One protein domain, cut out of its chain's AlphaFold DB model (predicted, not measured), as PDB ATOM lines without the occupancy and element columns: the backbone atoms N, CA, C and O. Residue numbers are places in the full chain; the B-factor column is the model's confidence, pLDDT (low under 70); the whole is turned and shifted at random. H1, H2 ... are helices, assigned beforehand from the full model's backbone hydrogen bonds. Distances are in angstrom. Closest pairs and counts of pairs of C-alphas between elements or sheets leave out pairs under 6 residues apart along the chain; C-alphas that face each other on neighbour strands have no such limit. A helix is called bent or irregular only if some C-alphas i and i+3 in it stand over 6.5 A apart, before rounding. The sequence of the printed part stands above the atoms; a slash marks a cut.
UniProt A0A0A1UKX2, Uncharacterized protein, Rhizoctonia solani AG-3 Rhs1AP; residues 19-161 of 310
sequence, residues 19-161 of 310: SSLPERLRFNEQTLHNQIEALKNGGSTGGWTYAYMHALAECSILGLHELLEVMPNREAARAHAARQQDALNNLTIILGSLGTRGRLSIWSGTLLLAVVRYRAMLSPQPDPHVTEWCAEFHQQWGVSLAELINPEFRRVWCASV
ATOM      1  N   SER A  19     -12.643  26.763  85.203       89.75
ATOM      2  CA  SER A  19     -13.852  26.627  86.028       89.75
ATOM      3  C   SER A  19     -14.992  25.901  85.305       89.75
ATOM      4  O   SER A  19     -15.794  25.241  85.970       89.75
ATOM      5  N   SER A  20     -15.030  25.958  83.966       92.19
ATOM      6  CA  SER A  20     -16.008  25.226  83.147       92.19
ATOM      7  C   SER A  20     -15.688  23.733  83.019       92.19
ATOM      8  O   SER A  20     -16.564  22.938  82.670       92.19
ATOM      9  N   LEU A  21     -14.448  23.331  83.320       94.38
ATOM     10  CA  LEU A  21     -14.040  21.935  83.279       94.38
ATOM     11  C   LEU A  21     -14.543  21.186  84.526       94.38
ATOM     12  O   LEU A  21     -14.520  21.736  85.633       94.38
ATOM     13  N   PRO A  22     -14.942  19.907  84.384       95.69
ATOM     14  CA  PRO A  22     -15.134  19.018  85.523       95.69
ATOM     15  C   PRO A  22     -13.878  18.967  86.396       95.69
ATOM     16  O   PRO A  22     -12.773  18.983  85.863       95.69
ATOM     17  N   GLU A  23     -14.042  18.789  87.708       94.50
ATOM     18  CA  GLU A  23     -12.936  18.800  88.683       94.50
ATOM     19  C   GLU A  23     -11.750  17.905  88.275       94.50
ATOM     20  O   GLU A  23     -10.599  18.321  88.309       94.50
ATOM     21  N   ARG A  24     -12.034  16.701  87.764       94.12
ATOM     22  CA  ARG A  24     -11.013  15.742  87.296       94.12
ATOM     23  C   ARG A  24     -10.187  16.201  86.081       94.12
ATOM     24  O   ARG A  24      -9.216  15.534  85.736       94.12
ATOM     25  N   LEU A  25     -10.621  17.251  85.383       95.75
ATOM     26  CA  LEU A  25      -9.959  17.830  84.210       95.75
ATOM     27  C   LEU A  25      -9.349  19.208  84.494       95.75
ATOM     28  O   LEU A  25      -8.691  19.752  83.608       95.75
ATOM     29  N   ARG A  26      -9.550  19.772  85.690       96.00
ATOM     30  CA  ARG A  26      -8.933  21.044  86.079       96.00
ATOM     31  C   ARG A  26      -7.432  20.880  86.257       96.00
ATOM     32  O   ARG A  26      -6.971  19.822  86.696       96.00
ATOM     33  N   PHE A  27      -6.689  21.923  85.899       95.62
ATOM     34  CA  PHE A  27      -5.243  21.886  85.987       95.62
ATOM     35  C   PHE A  27      -4.815  21.974  87.449       95.62
ATOM     36  O   PHE A  27      -5.065  22.950  88.143       95.62
ATOM     37  N   ASN A  28      -4.164  20.930  87.935       95.62
ATOM     38  CA  ASN A  28      -3.384  20.976  89.156       95.62
ATOM     39  C   ASN A  28      -2.275  19.926  89.064       95.62
ATOM     40  O   ASN A  28      -2.297  19.046  88.198       95.62
ATOM     41  N   GLU A  29      -1.287  20.020  89.947       95.31
ATOM     42  CA  GLU A  29      -0.137  19.114  89.925       95.31
ATOM     43  C   GLU A  29      -0.553  17.650  90.116       95.31
ATOM     44  O   GLU A  29      -0.017  16.768  89.448       95.31
ATOM     45  N   GLN A  30      -1.564  17.384  90.952       96.56
ATOM     46  CA  GLN A  30      -2.056  16.029  91.200       96.56
ATOM     47  C   GLN A  30      -2.742  15.431  89.963       96.56
ATOM     48  O   GLN A  30      -2.477  14.284  89.601       96.56
ATOM     49  N   THR A  31      -3.625  16.182  89.299       96.31
ATOM     50  CA  THR A  31      -4.310  15.726  88.082       96.31
ATOM     51  C   THR A  31      -3.318  15.565  86.942       96.31
ATOM     52  O   THR A  31      -3.374  14.551  86.249       96.31
ATOM     53  N   LEU A  32      -2.362  16.487  86.787       96.81
ATOM     54  CA  LEU A  32      -1.275  16.342  85.823       96.81
ATOM     55  C   LEU A  32      -0.463  15.072  86.094       96.81
ATOM     56  O   LEU A  32      -0.297  14.263  85.186       96.81
ATOM     57  N   HIS A  33      -0.023  14.854  87.332       96.44
ATOM     58  CA  HIS A  33       0.740  13.668  87.711       96.44
ATOM     59  C   HIS A  33      -0.008  12.373  87.369       96.44
ATOM     60  O   HIS A  33       0.536  11.522  86.668       96.44
ATOM     61  N   ASN A  34      -1.282  12.265  87.760       95.12
ATOM     62  CA  ASN A  34      -2.115  11.094  87.476       95.12
ATOM     63  C   ASN A  34      -2.244  10.821  85.962       95.12
ATOM     64  O   ASN A  34      -2.169   9.675  85.519       95.12
ATOM     65  N   GLN A  35      -2.426  11.870  85.152       95.25
ATOM     66  CA  GLN A  35      -2.553  11.752  83.692       95.25
ATOM     67  C   GLN A  35      -1.225  11.359  83.028       95.25
ATOM     68  O   GLN A  35      -1.205  10.586  82.067       95.25
ATOM     69  N   ILE A  36      -0.104  11.849  83.556       94.88
ATOM     70  CA  ILE A  36       1.239  11.499  83.091       94.88
ATOM     71  C   ILE A  36       1.621  10.071  83.495       94.88
ATOM     72  O   ILE A  36       2.221   9.359  82.690       94.88
ATOM     73  N   GLU A  37       1.261   9.612  84.694       94.12
ATOM     74  CA  GLU A  37       1.436   8.207  85.079       94.12
ATOM     75  C   GLU A  37       0.652   7.275  84.155       94.12
ATOM     76  O   GLU A  37       1.199   6.288  83.658       94.12
ATOM     77  N   ALA A  38      -0.599   7.628  83.841       90.75
ATOM     78  CA  ALA A  38      -1.392   6.885  82.870       90.75
ATOM     79  C   ALA A  38      -0.686   6.816  81.504       90.75
ATOM     80  O   ALA A  38      -0.587   5.731  80.933       90.75
ATOM     81  N   LEU A  39      -0.127   7.931  81.017       90.06
ATOM     82  CA  LEU A  39       0.646   7.977  79.769       90.06
ATOM     83  C   LEU A  39       1.899   7.078  79.814       90.06
ATOM     84  O   LEU A  39       2.205   6.379  78.843       90.06
ATOM     85  N   LYS A  40       2.633   7.074  80.935       90.44
ATOM     86  CA  LYS A  40       3.846   6.257  81.124       90.44
ATOM     87  C   LYS A  40       3.546   4.761  81.133       90.44
ATOM     88  O   LYS A  40       4.294   3.996  80.531       90.44
ATOM     89  N   ASN A  41       2.419   4.361  81.716       91.12
ATOM     90  CA  ASN A  41       1.980   2.965  81.802       91.12
ATOM     91  C   ASN A  41       1.448   2.400  80.467       91.12
ATOM     92  O   ASN A  41       0.783   1.366  80.448       91.12
ATOM     93  N   GLY A  42       1.694   3.085  79.343       81.31
ATOM     94  CA  GLY A  42       1.138   2.733  78.034       81.31
ATOM     95  C   GLY A  42      -0.356   3.044  77.910       81.31
ATOM     96  O   GLY A  42      -0.970   2.711  76.897       81.31
ATOM     97  N   GLY A  43      -0.932   3.689  78.928       64.81
ATOM     98  CA  GLY A  43      -2.289   4.198  78.923       64.81
ATOM     99  C   GLY A  43      -2.460   5.348  77.934       64.81
ATOM    100  O   GLY A  43      -1.515   6.013  77.517       64.81
ATOM    101  N   SER A  44      -3.718   5.511  77.536       65.62
ATOM    102  CA  SER A  44      -4.207   6.235  76.365       65.62
ATOM    103  C   SER A  44      -3.550   7.586  76.042       65.62
ATOM    104  O   SER A  44      -3.136   8.341  76.922       65.62
ATOM    105  N   THR A  45      -3.677   7.958  74.765       87.75
ATOM    106  CA  THR A  45      -3.615   9.322  74.212       87.75
ATOM    107  C   THR A  45      -4.219  10.399  75.127       87.75
ATOM    108  O   THR A  45      -3.783  11.542  75.069       87.75
ATOM    109  N   GLY A  46      -5.159  10.050  76.016       92.56
ATOM    110  CA  GLY A  46      -5.786  10.948  76.981       92.56
ATOM    111  C   GLY A  46      -4.815  11.717  77.879       92.56
ATOM    112  O   GLY A  46      -5.022  12.911  78.058       92.56
ATOM    113  N   GLY A  47      -3.735  11.098  78.375       93.19
ATOM    114  CA  GLY A  47      -2.764  11.812  79.220       93.19
ATOM    115  C   GLY A  47      -2.017  12.905  78.449       93.19
ATOM    116  O   GLY A  47      -1.857  14.030  78.924       93.19
ATOM    117  N   TRP A  48      -1.647  12.602  77.200       94.44
ATOM    118  CA  TRP A  48      -1.044  13.572  76.289       94.44
ATOM    119  C   TRP A  48      -2.047  14.654  75.866       94.44
ATOM    120  O   TRP A  48      -1.720  15.833  75.909       94.44
ATOM    121  N   THR A  49      -3.285  14.284  75.522       95.44
ATOM    122  CA  THR A  49      -4.355  15.231  75.170       95.44
ATOM    123  C   THR A  49      -4.688  16.168  76.327       95.44
ATOM    124  O   THR A  49      -4.869  17.359  76.099       95.44
ATOM    125  N   TYR A  50      -4.724  15.661  77.562       96.00
ATOM    126  CA  TYR A  50      -4.914  16.463  78.768       96.00
ATOM    127  C   TYR A  50      -3.806  17.512  78.918       96.00
ATOM    128  O   TYR A  50      -4.094  18.703  79.027       96.00
ATOM    129  N   ALA A  51      -2.543  17.078  78.865       96.50
ATOM    130  CA  ALA A  51      -1.391  17.971  78.942       96.50
ATOM    131  C   ALA A  51      -1.398  19.010  77.805       96.50
ATOM    132  O   ALA A  51      -1.188  20.195  78.045       96.50
ATOM    133  N   TYR A  52      -1.698  18.578  76.578       96.50
ATOM    134  CA  TYR A  52      -1.738  19.440  75.399       96.50
ATOM    135  C   TYR A  52      -2.851  20.493  75.475       96.50
ATOM    136  O   TYR A  52      -2.617  21.659  75.170       96.50
ATOM    137  N   MET A  53      -4.046  20.108  75.924       97.00
ATOM    138  CA  MET A  53      -5.177  21.016  76.116       97.00
ATOM    139  C   MET A  53      -4.825  22.147  77.095       97.00
ATOM    140  O   MET A  53      -5.060  23.315  76.789       97.00
ATOM    141  N   HIS A  54      -4.228  21.813  78.241       97.50
ATOM    142  CA  HIS A  54      -3.791  22.809  79.225       97.50
ATOM    143  C   HIS A  54      -2.638  23.664  78.712       97.50
ATOM    144  O   HIS A  54      -2.668  24.882  78.863       97.50
ATOM    145  N   ALA A  55      -1.678  23.068  78.005       97.62
ATOM    146  CA  ALA A  55      -0.599  23.821  77.380       97.62
ATOM    147  C   ALA A  55      -1.119  24.854  76.365       97.62
ATOM    148  O   ALA A  55      -0.649  25.987  76.353       97.62
ATOM    149  N   LEU A  56      -2.120  24.504  75.547       96.75
ATOM    150  CA  LEU A  56      -2.740  25.437  74.600       96.75
ATOM    151  C   LEU A  56      -3.441  26.610  75.290       96.75
ATOM    152  O   LEU A  56      -3.395  27.737  74.790       96.75
ATOM    153  N   ALA A  57      -4.087  26.365  76.427       96.12
ATOM    154  CA  ALA A  57      -4.717  27.430  77.190       96.12
ATOM    155  C   ALA A  57      -3.686  28.396  77.781       96.12
ATOM    156  O   ALA A  57      -3.853  29.608  77.655       96.12
ATOM    157  N   GLU A  58      -2.583  27.881  78.327       97.06
ATOM    158  CA  GLU A  58      -1.486  28.728  78.800       97.06
ATOM    159  C   GLU A  58      -0.832  29.502  77.644       97.06
ATOM    160  O   GLU A  58      -0.636  30.711  77.747       97.06
ATOM    161  N   CYS A  59      -0.610  28.870  76.484       97.12
ATOM    162  CA  CYS A  59      -0.162  29.567  75.269       97.12
ATOM    163  C   CYS A  59      -1.115  30.698  74.850       97.12
ATOM    164  O   CYS A  59      -0.666  31.749  74.395       97.12
ATOM    165  N   SER A  60      -2.427  30.506  75.014       95.75
ATOM    166  CA  SER A  60      -3.427  31.528  74.683       95.75
ATOM    167  C   SER A  60      -3.322  32.739  75.612       95.75
ATOM    168  O   SER A  60      -3.448  33.872  75.156       95.75
ATOM    169  N   ILE A  61      -3.031  32.523  76.898       94.94
ATOM    170  CA  ILE A  61      -2.795  33.601  77.868       94.94
ATOM    171  C   ILE A  61      -1.541  34.395  77.502       94.94
ATOM    172  O   ILE A  61      -1.572  35.626  77.516       94.94
ATOM    173  N   LEU A  62      -0.466  33.708  77.111       95.81
ATOM    174  CA  LEU A  62       0.759  34.363  76.652       95.81
ATOM    175  C   LEU A  62       0.506  35.218  75.394       95.81
ATOM    176  O   LEU A  62       0.921  36.377  75.340       95.81
ATOM    177  N   GLY A  63      -0.249  34.690  74.424       94.00
ATOM    178  CA  GLY A  63      -0.632  35.425  73.213       94.00
ATOM    179  C   GLY A  63      -1.534  36.634  73.488       94.00
ATOM    180  O   GLY A  63      -1.365  37.687  72.873       94.00
ATOM    181  N   LEU A  64      -2.464  36.527  74.445       92.62
ATOM    182  CA  LEU A  64      -3.286  37.661  74.883       92.62
ATOM    183  C   LEU A  64      -2.439  38.760  75.528       92.62
ATOM    184  O   LEU A  64      -2.683  39.936  75.271       92.62
ATOM    185  N   HIS A  65      -1.433  38.397  76.326       93.06
ATOM    186  CA  HIS A  65      -0.521  39.377  76.914       93.06
ATOM    187  C   HIS A  65       0.258  40.144  75.837       93.06
ATOM    188  O   HIS A  65       0.334  41.368  75.889       93.06
ATOM    189  N   GLU A  66       0.762  39.446  74.816       92.06
ATOM    190  CA  GLU A  66       1.432  40.081  73.674       92.06
ATOM    191  C   GLU A  66       0.511  41.082  72.954       92.06
ATOM    192  O   GLU A  66       0.926  42.191  72.620       92.06
ATOM    193  N   LEU A  67      -0.768  40.735  72.772       92.44
ATOM    194  CA  LEU A  67      -1.744  41.658  72.194       92.44
ATOM    195  C   LEU A  67      -1.942  42.904  73.075       92.44
ATOM    196  O   LEU A  67      -1.991  44.020  72.556       92.44
ATOM    197  N   LEU A  68      -2.023  42.731  74.398       91.38
ATOM    198  CA  LEU A  68      -2.176  43.839  75.347       91.38
ATOM    199  C   LEU A  68      -0.971  44.790  75.350       91.38
ATOM    200  O   LEU A  68      -1.161  45.990  75.541       91.38
ATOM    201  N   GLU A  69       0.243  44.293  75.113       89.31
ATOM    202  CA  GLU A  69       1.454  45.122  75.028       89.31
ATOM    203  C   GLU A  69       1.461  46.056  73.809       89.31
ATOM    204  O   GLU A  69       1.977  47.176  73.886       89.31
ATOM    205  N   VAL A  70       0.880  45.611  72.690       91.38
ATOM    206  CA  VAL A  70       0.766  46.402  71.452       91.38
ATOM    207  C   VAL A  70      -0.377  47.418  71.542       91.38
ATOM    208  O   VAL A  70      -0.350  48.460  70.883       91.38
ATOM    209  N   MET A  71      -1.385  47.147  72.370       90.56
ATOM    210  CA  MET A  71      -2.489  48.070  72.600       90.56
ATOM    211  C   MET A  71      -2.055  49.284  73.447       90.56
ATOM    212  O   MET A  71      -1.170  49.190  74.295       90.56
ATOM    213  N   PRO A  72      -2.722  50.447  73.302       89.94
ATOM    214  CA  PRO A  72      -2.421  51.639  74.103       89.94
ATOM    215  C   PRO A  72      -2.698  51.466  75.610       89.94
ATOM    216  O   PRO A  72      -2.357  52.341  76.404       89.94
ATOM    217  N   ASN A  73      -3.282  50.339  76.032       87.75
ATOM    218  CA  ASN A  73      -3.615  50.038  77.420       87.75
ATOM    219  C   ASN A  73      -2.477  49.296  78.152       87.75
ATOM    220  O   ASN A  73      -2.619  48.151  78.582       87.75
ATOM    221  N   ARG A  74      -1.338  49.973  78.329       88.38
ATOM    222  CA  ARG A  74      -0.173  49.408  79.037       88.38
ATOM    223  C   ARG A  74      -0.440  49.068  80.505       88.38
ATOM    224  O   ARG A  74       0.275  48.253  81.080       88.38
ATOM    225  N   GLU A  75      -1.426  49.705  81.131       91.19
ATOM    226  CA  GLU A  75      -1.809  49.408  82.515       91.19
ATOM    227  C   GLU A  75      -2.453  48.027  82.628       91.19
ATOM    228  O   GLU A  75      -2.092  47.276  83.532       91.19
ATOM    229  N   ALA A  76      -3.306  47.649  81.670       88.12
ATOM    230  CA  ALA A  76      -3.851  46.297  81.601       88.12
ATOM    231  C   ALA A  76      -2.749  45.248  81.395       88.12
ATOM    232  O   ALA A  76      -2.734  44.251  82.108       88.12
ATOM    233  N   ALA A  77      -1.785  45.493  80.498       90.81
ATOM    234  CA  ALA A  77      -0.644  44.588  80.323       90.81
ATOM    235  C   ALA A  77       0.112  44.374  81.649       90.81
ATOM    236  O   ALA A  77       0.284  43.245  82.097       90.81
ATOM    237  N   ARG A  78       0.449  45.458  82.367       91.38
ATOM    238  CA  ARG A  78       1.099  45.357  83.689       91.38
ATOM    239  C   ARG A  78       0.254  44.602  84.719       91.38
ATOM    240  O   ARG A  78       0.813  43.840  85.500       91.38
ATOM    241  N   ALA A  79      -1.066  44.786  84.714       90.69
ATOM    242  CA  ALA A  79      -1.969  44.060  85.605       90.69
ATOM    243  C   ALA A  79      -1.996  42.545  85.321       90.69
ATOM    244  O   ALA A  79      -2.234  41.756  86.234       90.69
ATOM    245  N   HIS A  80      -1.712  42.129  84.083       91.94
ATOM    246  CA  HIS A  80      -1.693  40.725  83.661       91.94
ATOM    247  C   HIS A  80      -0.302  40.070  83.661       91.94
ATOM    248  O   HIS A  80      -0.217  38.860  83.454       91.94
ATOM    249  N   ALA A  81       0.769  40.812  83.959       93.12
ATOM    250  CA  ALA A  81       2.141  40.294  83.955       93.12
ATOM    251  C   ALA A  81       2.342  39.105  84.917       93.12
ATOM    252  O   ALA A  81       3.011  38.131  84.575       93.12
ATOM    253  N   ALA A  82       1.708  39.130  86.097       94.50
ATOM    254  CA  ALA A  82       1.752  38.000  87.029       94.50
ATOM    255  C   ALA A  82       1.149  36.728  86.404       94.50
ATOM    256  O   ALA A  82       1.780  35.672  86.403       94.50
ATOM    257  N   ARG A  83      -0.024  36.847  85.763       94.19
ATOM    258  CA  ARG A  83      -0.683  35.704  85.116       94.19
ATOM    259  C   ARG A  83       0.096  35.185  83.904       94.19
ATOM    260  O   ARG A  83       0.044  33.984  83.635       94.19
ATOM    261  N   GLN A  84       0.806  36.062  83.189       95.44
ATOM    262  CA  GLN A  84       1.725  35.686  82.110       95.44
ATOM    263  C   GLN A  84       2.882  34.831  82.648       95.44
ATOM    264  O   GLN A  84       3.185  33.786  82.072       95.44
ATOM    265  N   GLN A  85       3.496  35.238  83.763       96.31
ATOM    266  CA  GLN A  85       4.560  34.462  84.399       96.31
ATOM    267  C   GLN A  85       4.052  33.092  84.865       96.31
ATOM    268  O   GLN A  85       4.701  32.079  84.603       96.31
ATOM    269  N   ASP A  86       2.871  33.044  85.486       96.06
ATOM    270  CA  ASP A  86       2.238  31.787  85.898       96.06
ATOM    271  C   ASP A  86       1.968  30.873  84.697       96.06
ATOM    272  O   ASP A  86       2.233  29.673  84.759       96.06
ATOM    273  N   ALA A  87       1.517  31.436  83.569       96.56
ATOM    274  CA  ALA A  87       1.287  30.673  82.346       96.56
ATOM    275  C   ALA A  87       2.571  30.034  81.816       96.56
ATOM    276  O   ALA A  87       2.587  28.860  81.443       96.56
ATOM    277  N   LEU A  88       3.668  30.791  81.819       97.50
ATOM    278  CA  LEU A  88       4.966  30.293  81.384       97.50
ATOM    279  C   LEU A  88       5.517  29.209  82.322       97.50
ATOM    280  O   LEU A  88       6.095  28.217  81.859       97.50
ATOM    281  N   ASN A  89       5.312  29.373  83.631       97.25
ATOM    282  CA  ASN A  89       5.683  28.382  84.639       97.25
ATOM    283  C   ASN A  89       4.884  27.086  84.441       97.25
ATOM    284  O   ASN A  89       5.483  26.018  84.309       97.25
ATOM    285  N   ASN A  90       3.557  27.180  84.312       97.38
ATOM    286  CA  ASN A  90       2.677  26.041  84.042       97.38
ATOM    287  C   ASN A  90       3.072  25.320  82.750       97.38
ATOM    288  O   ASN A  90       3.190  24.096  82.734       97.38
ATOM    289  N   LEU A  91       3.348  26.065  81.676       97.75
ATOM    290  CA  LEU A  91       3.771  25.491  80.400       97.75
ATOM    291  C   LEU A  91       5.107  24.739  80.521       97.75
ATOM    292  O   LEU A  91       5.255  23.644  79.972       97.75
ATOM    293  N   THR A  92       6.054  25.281  81.295       97.56
ATOM    294  CA  THR A  92       7.324  24.607  81.611       97.56
ATOM    295  C   THR A  92       7.077  23.318  82.405       97.56
ATOM    296  O   THR A  92       7.631  22.275  82.057       97.56
ATOM    297  N   ILE A  93       6.220  23.355  83.433       97.81
ATOM    298  CA  ILE A  93       5.866  22.183  84.251       97.81
ATOM    299  C   ILE A  93       5.221  21.092  83.390       97.81
ATOM    300  O   ILE A  93       5.591  19.920  83.503       97.81
ATOM    301  N   ILE A  94       4.297  21.458  82.497       97.75
ATOM    302  CA  ILE A  94       3.634  20.522  81.582       97.75
ATOM    303  C   ILE A  94       4.660  19.841  80.665       97.75
ATOM    304  O   ILE A  94       4.679  18.611  80.575       97.75
ATOM    305  N   LEU A  95       5.545  20.611  80.022       97.31
ATOM    306  CA  LEU A  95       6.583  20.074  79.130       97.31
ATOM    307  C   LEU A  95       7.614  19.208  79.865       97.31
ATOM    308  O   LEU A  95       8.030  18.166  79.346       97.31
ATOM    309  N   GLY A  96       7.991  19.594  81.084       97.25
ATOM    310  CA  GLY A  96       8.838  18.776  81.949       97.25
ATOM    311  C   GLY A  96       8.166  17.446  82.296       97.25
ATOM    312  O   GLY A  96       8.767  16.383  82.137       97.25
ATOM    313  N   SER A  97       6.887  17.495  82.676       96.81
ATOM    314  CA  SER A  97       6.110  16.327  83.113       96.81
ATOM    315  C   SER A  97       5.823  15.334  81.987       96.81
ATOM    316  O   SER A  97       5.823  14.126  82.222       96.81
ATOM    317  N   LEU A  98       5.644  15.812  80.751       95.19
ATOM    318  CA  LEU A  98       5.497  14.965  79.560       95.19
ATOM    319  C   LEU A  98       6.688  14.014  79.342       95.19
ATOM    320  O   LEU A  98       6.531  12.968  78.702       95.19
ATOM    321  N   GLY A  99       7.866  14.364  79.872       94.56
ATOM    322  CA  GLY A  99       9.113  13.642  79.641       94.56
ATOM    323  C   GLY A  99       9.519  13.636  78.165       94.56
ATOM    324  O   GLY A  99       8.837  14.196  77.304       94.56
ATOM    325  N   THR A 100      10.624  12.959  77.852       93.38
ATOM    326  CA  THR A 100      11.142  12.895  76.478       93.38
ATOM    327  C   THR A 100      10.082  12.337  75.524       93.38
ATOM    328  O   THR A 100       9.720  12.995  74.557       93.38
ATOM    329  N   ARG A 101       9.451  11.198  75.850       90.56
ATOM    330  CA  ARG A 101       8.431  10.568  74.987       90.56
ATOM    331  C   ARG A 101       7.280  11.510  74.608       90.56
ATOM    332  O   ARG A 101       6.869  11.513  73.452       90.56
ATOM    333  N   GLY A 102       6.744  12.283  75.554       90.88
ATOM    334  CA  GLY A 102       5.651  13.215  75.268       90.88
ATOM    335  C   GLY A 102       6.104  14.432  74.455       90.88
ATOM    336  O   GLY A 102       5.381  14.884  73.562       90.88
ATOM    337  N   ARG A 103       7.322  14.927  74.716       94.31
ATOM    338  CA  ARG A 103       7.918  16.064  73.996       94.31
ATOM    339  C   ARG A 103       8.309  15.742  72.556       94.31
ATOM    340  O   ARG A 103       8.250  16.640  71.727       94.31
ATOM    341  N   LEU A 104       8.598  14.482  72.225       91.50
ATOM    342  CA  LEU A 104       8.919  14.064  70.853       91.50
ATOM    343  C   LEU A 104       7.731  14.146  69.878       91.50
ATOM    344  O   LEU A 104       7.918  13.950  68.684       91.50
ATOM    345  N   SER A 105       6.512  14.451  70.335       93.38
ATOM    346  CA  SER A 105       5.380  14.733  69.441       93.38
ATOM    347  C   SER A 105       5.626  15.986  68.590       93.38
ATOM    348  O   SER A 105       6.041  17.019  69.114       93.38
ATOM    349  N   ILE A 106       5.291  15.945  67.294       93.25
ATOM    350  CA  ILE A 106       5.427  17.104  66.388       93.25
ATOM    351  C   ILE A 106       4.649  18.326  66.899       93.25
ATOM    352  O   ILE A 106       5.086  19.467  66.759       93.25
ATOM    353  N   TRP A 107       3.515  18.088  67.563       93.31
ATOM    354  CA  TRP A 107       2.671  19.132  68.136       93.31
ATOM    355  C   TRP A 107       3.363  19.897  69.270       93.31
ATOM    356  O   TRP A 107       3.090  21.084  69.457       93.31
ATOM    357  N   SER A 108       4.306  19.263  69.976       95.44
ATOM    358  CA  SER A 108       5.100  19.897  71.034       95.44
ATOM    359  C   SER A 108       5.987  21.023  70.504       95.44
ATOM    360  O   SER A 108       6.310  21.929  71.265       95.44
ATOM    361  N   GLY A 109       6.311  21.040  69.204       95.38
ATOM    362  CA  GLY A 109       7.075  22.126  68.584       95.38
ATOM    363  C   GLY A 109       6.401  23.492  68.746       95.38
ATOM    364  O   GLY A 109       7.071  24.490  68.994       95.38
ATOM    365  N   THR A 110       5.064  23.537  68.698       93.88
ATOM    366  CA  THR A 110       4.303  24.780  68.928       93.88
ATOM    367  C   THR A 110       4.388  25.264  70.376       93.88
ATOM    368  O   THR A 110       4.489  26.464  70.620       93.88
ATOM    369  N   LEU A 111       4.412  24.335  71.334       97.44
ATOM    370  CA  LEU A 111       4.526  24.635  72.761       97.44
ATOM    371  C   LEU A 111       5.946  25.091  73.120       97.44
ATOM    372  O   LEU A 111       6.118  26.085  73.822       97.44
ATOM    373  N   LEU A 112       6.962  24.397  72.597       97.12
ATOM    374  CA  LEU A 112       8.370  24.759  72.775       97.12
ATOM    375  C   LEU A 112       8.661  26.146  72.210       97.12
ATOM    376  O   LEU A 112       9.324  26.945  72.865       97.12
ATOM    377  N   LEU A 113       8.112  26.462  71.035       96.12
ATOM    378  CA  LEU A 113       8.248  27.785  70.443       96.12
ATOM    379  C   LEU A 113       7.709  28.885  71.366       96.12
ATOM    380  O   LEU A 113       8.362  29.917  71.521       96.12
ATOM    381  N   ALA A 114       6.544  28.670  71.987       96.50
ATOM    382  CA  ALA A 114       6.001  29.614  72.956       96.50
ATOM    383  C   ALA A 114       6.960  29.781  74.148       96.50
ATOM    384  O   ALA A 114       7.360  30.903  74.449       96.50
ATOM    385  N   VAL A 115       7.410  28.687  74.773       97.31
ATOM    386  CA  VAL A 115       8.330  28.767  75.924       97.31
ATOM    387  C   VAL A 115       9.625  29.499  75.582       97.31
ATOM    388  O   VAL A 115      10.002  30.406  76.320       97.31
ATOM    389  N   VAL A 116      10.285  29.139  74.477       96.56
ATOM    390  CA  VAL A 116      11.540  29.773  74.036       96.56
ATOM    391  C   VAL A 116      11.337  31.272  73.850       96.56
ATOM    392  O   VAL A 116      12.065  32.075  74.430       96.56
ATOM    393  N   ARG A 117      10.296  31.655  73.104       94.81
ATOM    394  CA  ARG A 117      10.008  33.057  72.803       94.81
ATOM    395  C   ARG A 117       9.755  33.876  74.067       94.81
ATOM    396  O   ARG A 117      10.367  34.924  74.243       94.81
ATOM    397  N   TYR A 118       8.862  33.415  74.944       95.44
ATOM    398  CA  TYR A 118       8.494  34.185  76.135       95.44
ATOM    399  C   TYR A 118       9.591  34.170  77.204       95.44
ATOM    400  O   TYR A 118       9.760  35.167  77.902       95.44
ATOM    401  N   ARG A 119      10.397  33.104  77.306       94.88
ATOM    402  CA  ARG A 119      11.566  33.109  78.199       94.88
ATOM    403  C   ARG A 119      12.640  34.076  77.742       94.88
ATOM    404  O   ARG A 119      13.118  34.821  78.587       94.88
ATOM    405  N   ALA A 120      12.958  34.122  76.450       93.00
ATOM    406  CA  ALA A 120      13.935  35.070  75.913       93.00
ATOM    407  C   ALA A 120      13.529  36.536  76.163       93.00
ATOM    408  O   ALA A 120      14.383  37.403  76.326       93.00
ATOM    409  N   MET A 121      12.221  36.821  76.231       91.56
ATOM    410  CA  MET A 121      11.713  38.152  76.584       91.56
ATOM    411  C   MET A 121      11.867  38.487  78.075       91.56
ATOM    412  O   MET A 121      12.090  39.647  78.412       91.56
ATOM    413  N   LEU A 122      11.728  37.500  78.965       91.88
ATOM    414  CA  LEU A 122      11.720  37.707  80.421       91.88
ATOM    415  C   LEU A 122      13.101  37.544  81.067       91.88
ATOM    416  O   LEU A 122      13.394  38.194  82.069       91.88
ATOM    417  N   SER A 123      13.947  36.678  80.512       92.62
ATOM    418  CA  SER A 123      15.282  36.368  81.010       92.62
ATOM    419  C   SER A 123      16.285  36.376  79.856       92.62
ATOM    420  O   SER A 123      16.086  35.656  78.878       92.62
ATOM    421  N   PRO A 124      17.405  37.110  79.975       92.00
ATOM    422  CA  PRO A 124      18.465  37.079  78.971       92.00
ATOM    423  C   PRO A 124      19.264  35.770  78.994       92.00
ATOM    424  O   PRO A 124      19.999  35.493  78.051       92.00
ATOM    425  N   GLN A 125      19.178  34.987  80.077       94.56
ATOM    426  CA  GLN A 125      19.855  33.698  80.153       94.56
ATOM    427  C   GLN A 125      18.941  32.573  79.654       94.56
ATOM    428  O   GLN A 125      17.812  32.468  80.156       94.56
ATOM    429  N   PRO A 126      19.424  31.729  78.722       92.50
ATOM    430  CA  PRO A 126      18.681  30.573  78.245       92.50
ATOM    431  C   PRO A 126      18.494  29.558  79.377       92.50
ATOM    432  O   PRO A 126      19.412  29.299  80.157       92.50
ATOM    433  N   ASP A 127      17.300  28.971  79.465       95.69
ATOM    434  CA  ASP A 127      17.052  27.876  80.405       95.69
ATOM    435  C   ASP A 127      17.671  26.581  79.850       95.69
ATOM    436  O   ASP A 127      17.272  26.151  78.761       95.69
ATOM    437  N   PRO A 128      18.592  25.930  80.589       96.56
ATOM    438  CA  PRO A 128      19.268  24.724  80.125       96.56
ATOM    439  C   PRO A 128      18.300  23.585  79.778       96.56
ATOM    440  O   PRO A 128      18.542  22.862  78.812       96.56
ATOM    441  N   HIS A 129      17.187  23.444  80.503       96.75
ATOM    442  CA  HIS A 129      16.175  22.431  80.207       96.75
ATOM    443  C   HIS A 129      15.458  22.721  78.893       96.75
ATOM    444  O   HIS A 129      15.223  21.817  78.097       96.75
ATOM    445  N   VAL A 130      15.130  23.986  78.629       96.62
ATOM    446  CA  VAL A 130      14.466  24.368  77.378       96.62
ATOM    447  C   VAL A 130      15.411  24.167  76.194       96.62
ATOM    448  O   VAL A 130      14.986  23.647  75.164       96.62
ATOM    449  N   THR A 131      16.694  24.503  76.347       96.88
ATOM    450  CA  THR A 131      17.722  24.230  75.334       96.88
ATOM    451  C   THR A 131      17.842  22.734  75.038       96.88
ATOM    452  O   THR A 131      17.851  22.346  73.869       96.88
ATOM    453  N   GLU A 132      17.869  21.888  76.072       97.44
ATOM    454  CA  GLU A 132      17.869  20.429  75.930       97.44
ATOM    455  C   GLU A 132      16.633  19.943  75.161       97.44
ATOM    456  O   GLU A 132      16.764  19.202  74.190       97.44
ATOM    457  N   TRP A 133      15.432  20.413  75.512       97.75
ATOM    458  CA  TRP A 133      14.197  20.005  74.830       97.75
ATOM    459  C   TRP A 133      14.159  20.438  73.361       97.75
ATOM    460  O   TRP A 133      13.646  19.707  72.511       97.75
ATOM    461  N   CYS A 134      14.713  21.608  73.036       96.88
ATOM    462  CA  CYS A 134      14.874  22.058  71.654       96.88
ATOM    463  C   CYS A 134      15.822  21.142  70.867       96.88
ATOM    464  O   CYS A 134      15.538  20.822  69.710       96.88
ATOM    465  N   ALA A 135      16.919  20.699  71.489       96.62
ATOM    466  CA  ALA A 135      17.853  19.755  70.885       96.62
ATOM    467  C   ALA A 135      17.210  18.371  70.681       96.62
ATOM    468  O   ALA A 135      17.303  17.829  69.580       96.62
ATOM    469  N   GLU A 136      16.488  17.846  71.682       96.31
ATOM    470  CA  GLU A 136      15.704  16.602  71.576       96.31
ATOM    471  C   GLU A 136      14.716  16.672  70.395       96.31
ATOM    472  O   GLU A 136      14.632  15.755  69.576       96.31
ATOM    473  N   PHE A 137      13.980  17.783  70.278       96.56
ATOM    474  CA  PHE A 137      13.011  17.988  69.202       96.56
ATOM    475  C   PHE A 137      13.682  18.028  67.823       96.56
ATOM    476  O   PHE A 137      13.223  17.358  66.895       96.56
ATOM    477  N   HIS A 138      14.779  18.781  67.689       96.56
ATOM    478  CA  HIS A 138      15.531  18.863  66.438       96.56
ATOM    479  C   HIS A 138      16.100  17.499  66.039       96.56
ATOM    480  O   HIS A 138      15.973  17.105  64.883       96.56
ATOM    481  N   GLN A 139      16.670  16.757  66.990       96.31
ATOM    482  CA  GLN A 139      17.203  15.417  66.755       96.31
ATOM    483  C   GLN A 139      16.123  14.455  66.241       96.31
ATOM    484  O   GLN A 139      16.390  13.653  65.350       96.31
ATOM    485  N   GLN A 140      14.904  14.543  66.776       95.88
ATOM    486  CA  GLN A 140      13.798  13.663  66.405       95.88
ATOM    487  C   GLN A 140      13.203  13.971  65.031       95.88
ATOM    488  O   GLN A 140      12.870  13.054  64.281       95.88
ATOM    489  N   TRP A 141      13.000  15.253  64.724       94.88
ATOM    490  CA  TRP A 141      12.258  15.671  63.533       94.88
ATOM    491  C   TRP A 141      13.156  16.128  62.384       94.88
ATOM    492  O   TRP A 141      12.671  16.258  61.262       94.88
ATOM    493  N   GLY A 142      14.442  16.375  62.642       95.00
ATOM    494  CA  GLY A 142      15.365  16.976  61.677       95.00
ATOM    495  C   GLY A 142      14.997  18.420  61.322       95.00
ATOM    496  O   GLY A 142      15.359  18.897  60.251       95.00
ATOM    497  N   VAL A 143      14.225  19.093  62.183       93.62
ATOM    498  CA  VAL A 143      13.715  20.454  61.967       93.62
ATOM    499  C   VAL A 143      13.943  21.281  63.217       93.62
ATOM    500  O   VAL A 143      13.524  20.917  64.315       93.62
ATOM    501  N   SER A 144      14.605  22.420  63.059       95.00
ATOM    502  CA  SER A 144      14.761  23.414  64.119       95.00
ATOM    503  C   SER A 144      13.466  24.202  64.356       95.00
ATOM    504  O   SER A 144      12.642  24.385  63.459       95.00
ATOM    505  N   LEU A 145      13.294  24.756  65.560       93.25
ATOM    506  CA  LEU A 145      12.153  25.640  65.842       93.25
ATOM    507  C   LEU A 145      12.151  26.896  64.948       93.25
ATOM    508  O   LEU A 145      11.080  27.378  64.578       93.25
ATOM    509  N   ALA A 146      13.333  27.377  64.545       92.81
ATOM    510  CA  ALA A 146      13.501  28.481  63.597       92.81
ATOM    511  C   ALA A 146      12.929  28.160  62.204       92.81
ATOM    512  O   ALA A 146      12.325  29.009  61.548       92.81
ATOM    513  N   GLU A 147      13.079  26.921  61.746       93.75
ATOM    514  CA  GLU A 147      12.480  26.467  60.489       93.75
ATOM    515  C   GLU A 147      10.964  26.308  60.620       93.75
ATOM    516  O   GLU A 147      10.228  26.665  59.701       93.75
ATOM    517  N   LEU A 148      10.472  25.864  61.780       90.50
ATOM    518  CA  LEU A 148       9.039  25.675  62.021       90.50
ATOM    519  C   LEU A 148       8.234  26.985  61.917       90.50
ATOM    520  O   LEU A 148       7.070  26.985  61.504       90.50
ATOM    521  N   ILE A 149       8.845  28.116  62.268       91.12
ATOM    522  CA  ILE A 149       8.241  29.451  62.124       91.12
ATOM    523  C   ILE A 149       8.444  30.067  60.744       91.12
ATOM    524  O   ILE A 149       7.692  30.971  60.371       91.12
ATOM    525  N   ASN A 150       9.403  29.568  59.965       93.19
ATOM    526  CA  ASN A 150       9.684  30.078  58.635       93.19
ATOM    527  C   ASN A 150       8.517  29.740  57.674       93.19
ATOM    528  O   ASN A 150       8.228  28.565  57.420       93.19
ATOM    529  N   PRO A 151       7.823  30.749  57.107       90.38
ATOM    530  CA  PRO A 151       6.670  30.519  56.239       90.38
ATOM    531  C   PRO A 151       7.033  29.796  54.937       90.38
ATOM    532  O   PRO A 151       6.230  28.998  54.452       90.38
ATOM    533  N   GLU A 152       8.229  30.029  54.392       93.06
ATOM    534  CA  GLU A 152       8.721  29.360  53.181       93.06
ATOM    535  C   GLU A 152       8.938  27.871  53.441       93.06
ATOM    536  O   GLU A 152       8.447  27.022  52.695       93.06
ATOM    537  N   PHE A 153       9.598  27.558  54.559       90.75
ATOM    538  CA  PHE A 153       9.807  26.185  55.000       90.75
ATOM    539  C   PHE A 153       8.473  25.461  55.184       90.75
ATOM    540  O   PHE A 153       8.268  24.402  54.593       90.75
ATOM    541  N   ARG A 154       7.524  26.058  55.921       87.94
ATOM    542  CA  ARG A 154       6.186  25.477  56.115       87.94
ATOM    543  C   ARG A 154       5.467  25.233  54.794       87.94
ATOM    544  O   ARG A 154       4.845  24.187  54.632       87.94
ATOM    545  N   ARG A 155       5.574  26.153  53.829       89.50
ATOM    546  CA  ARG A 155       4.964  25.978  52.505       89.50
ATOM    547  C   ARG A 155       5.520  24.745  51.798       89.50
ATOM    548  O   ARG A 155       4.742  23.942  51.293       89.50
ATOM    549  N   VAL A 156       6.842  24.570  51.787       90.81
ATOM    550  CA  VAL A 156       7.510  23.419  51.152       90.81
ATOM    551  C   VAL A 156       7.216  22.113  51.897       90.81
ATOM    552  O   VAL A 156       6.954  21.083  51.269       90.81
ATOM    553  N   TRP A 157       7.226  22.158  53.229       84.19
ATOM    554  CA  TRP A 157       6.955  21.013  54.091       84.19
ATOM    555  C   TRP A 157       5.524  20.500  53.901       84.19
ATOM    556  O   TRP A 157       5.316  19.313  53.655       84.19
ATOM    557  N   CYS A 158       4.533  21.398  53.908       83.25
ATOM    558  CA  CYS A 158       3.133  21.047  53.671       83.25
ATOM    559  C   CYS A 158       2.861  20.642  52.212       83.25
ATOM    560  O   CYS A 158       2.057  19.744  51.971       83.25
ATOM    561  N   ALA A 159       3.543  21.246  51.231       85.38
ATOM    562  CA  ALA A 159       3.340  20.938  49.812       85.38
ATOM    563  C   ALA A 159       3.773  19.518  49.408       85.38
ATOM    564  O   ALA A 159       3.345  19.034  48.360       85.38
ATOM    565  N   SER A 160       4.599  18.837  50.212       72.31
ATOM    566  CA  SER A 160       4.993  17.445  49.940       72.31
ATOM    567  C   SER A 160       3.855  16.446  50.177       72.31
ATOM    568  O   SER A 160       3.905  15.338  49.653       72.31
ATOM    569  N   VAL A 161       2.791  16.846  50.881       75.06
ATOM    570  CA  VAL A 161       1.563  16.057  51.033       75.06
ATOM    571  C   VAL A 161       0.573  16.461  49.943       75.06
ATOM    572  O   VAL A 161      -0.560  16.845  50.221       75.06
TER     573      VAL A 161
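AT A GLANCE: This is residues 19 to 161 of the 310 residues of an uncharacterized protein of Rhizoctonia solani AG-3 Rhs1AP (UniProt A0A0A1UKX2). A long helical hairpin of H2 and H3, with H4 packed on it, makes a three-helix up-and-down bundle; H1 packs on the hairpin's ends away from its turn, and H5 folds back along H4. After H5 the short helix H6 packs on H4 and is followed by H7, the helix farthest from the mean of the C-alphas, and the turn at residues 70 to 75 sticks out at one end. The printed part has 143 residues with seven named helices, H1 to H7 in chain order, and no named strand; the class is all helix. It is compact, with a radius of gyration of the C-alphas of 16.3 A and spans of 48 by 43 by 31 A.

IN THESE COORDINATES: Residues 19 to 28 come before H1, residues 29 to 40, 16.1 A long, which begins with C-alpha 29 at (-0.137, 19.114, 89.925). H2, residues 46 to 70, is 36.5 A long. H3, residues 74 to 103, is 34.7 A long and irregular: it has a kink of 60 degrees near residue 97, and C-alphas 97 and 100 are 9.0 A apart. H4, residues 108 to 122, begins with C-alpha 108 at (5.100, 19.897, 71.034) and is 21.2 A long. H5, residues 128 to 141, is 20.2 A long. H6 is residues 145 to 149, and H7, residues 151 to 159, ends with C-alpha 159 at (3.340, 20.938, 49.812).

HOW THE PARTS SIT: H2 and H3 touch as a hairpin, opposite ways at a shallow tilt of 27 degrees; their closest C-alphas, those of Glu 58 and Ala 87, are 4.9 A apart. H4 touches H3 as a hairpin, at a steep tilt of 42 degrees, closest at the C-alphas of Leu 88 and Val 115, 6.6 A. H4 touches H2 the same way at 37 degrees, only just steep, closest at the C-alphas of Cys 59 and Ala 114, 6.6 A. H1 touches H2, with residues 46 to 51 of H2 alone, at a steep tilt of 50 degrees; the closest C-alphas, those of Gln 35 and Gly 47, are 4.5 A apart. H5 touches H4 as a hairpin at a shallow tilt of 30 degrees, closest at the C-alphas of Val 116 and Val 130, 7.0 A. H6 touches H4, closest at the C-alphas of Leu 113 and Leu 145, 6.4 A. H6 and H7 only just touch, only at the corner, with 3 pairs of C-alphas within 8 A, the closest those of Glu 147 and Phe 153, 6.1 A. H1 and H7 are apart. Every O i to N i+4 pair is within hydrogen-bond range in H1, H2, H4, H5, H6 and H7; in H3 it is 21 of 26.

THE WHOLE: The two C-alphas farthest apart, those of Asn 41 and Pro 72, are 49.5 A apart. The printed part has no cut, and the six links between the helices are tight. The mean pLDDT of the printed part is 93.2; residues 43 to 44 are under 70.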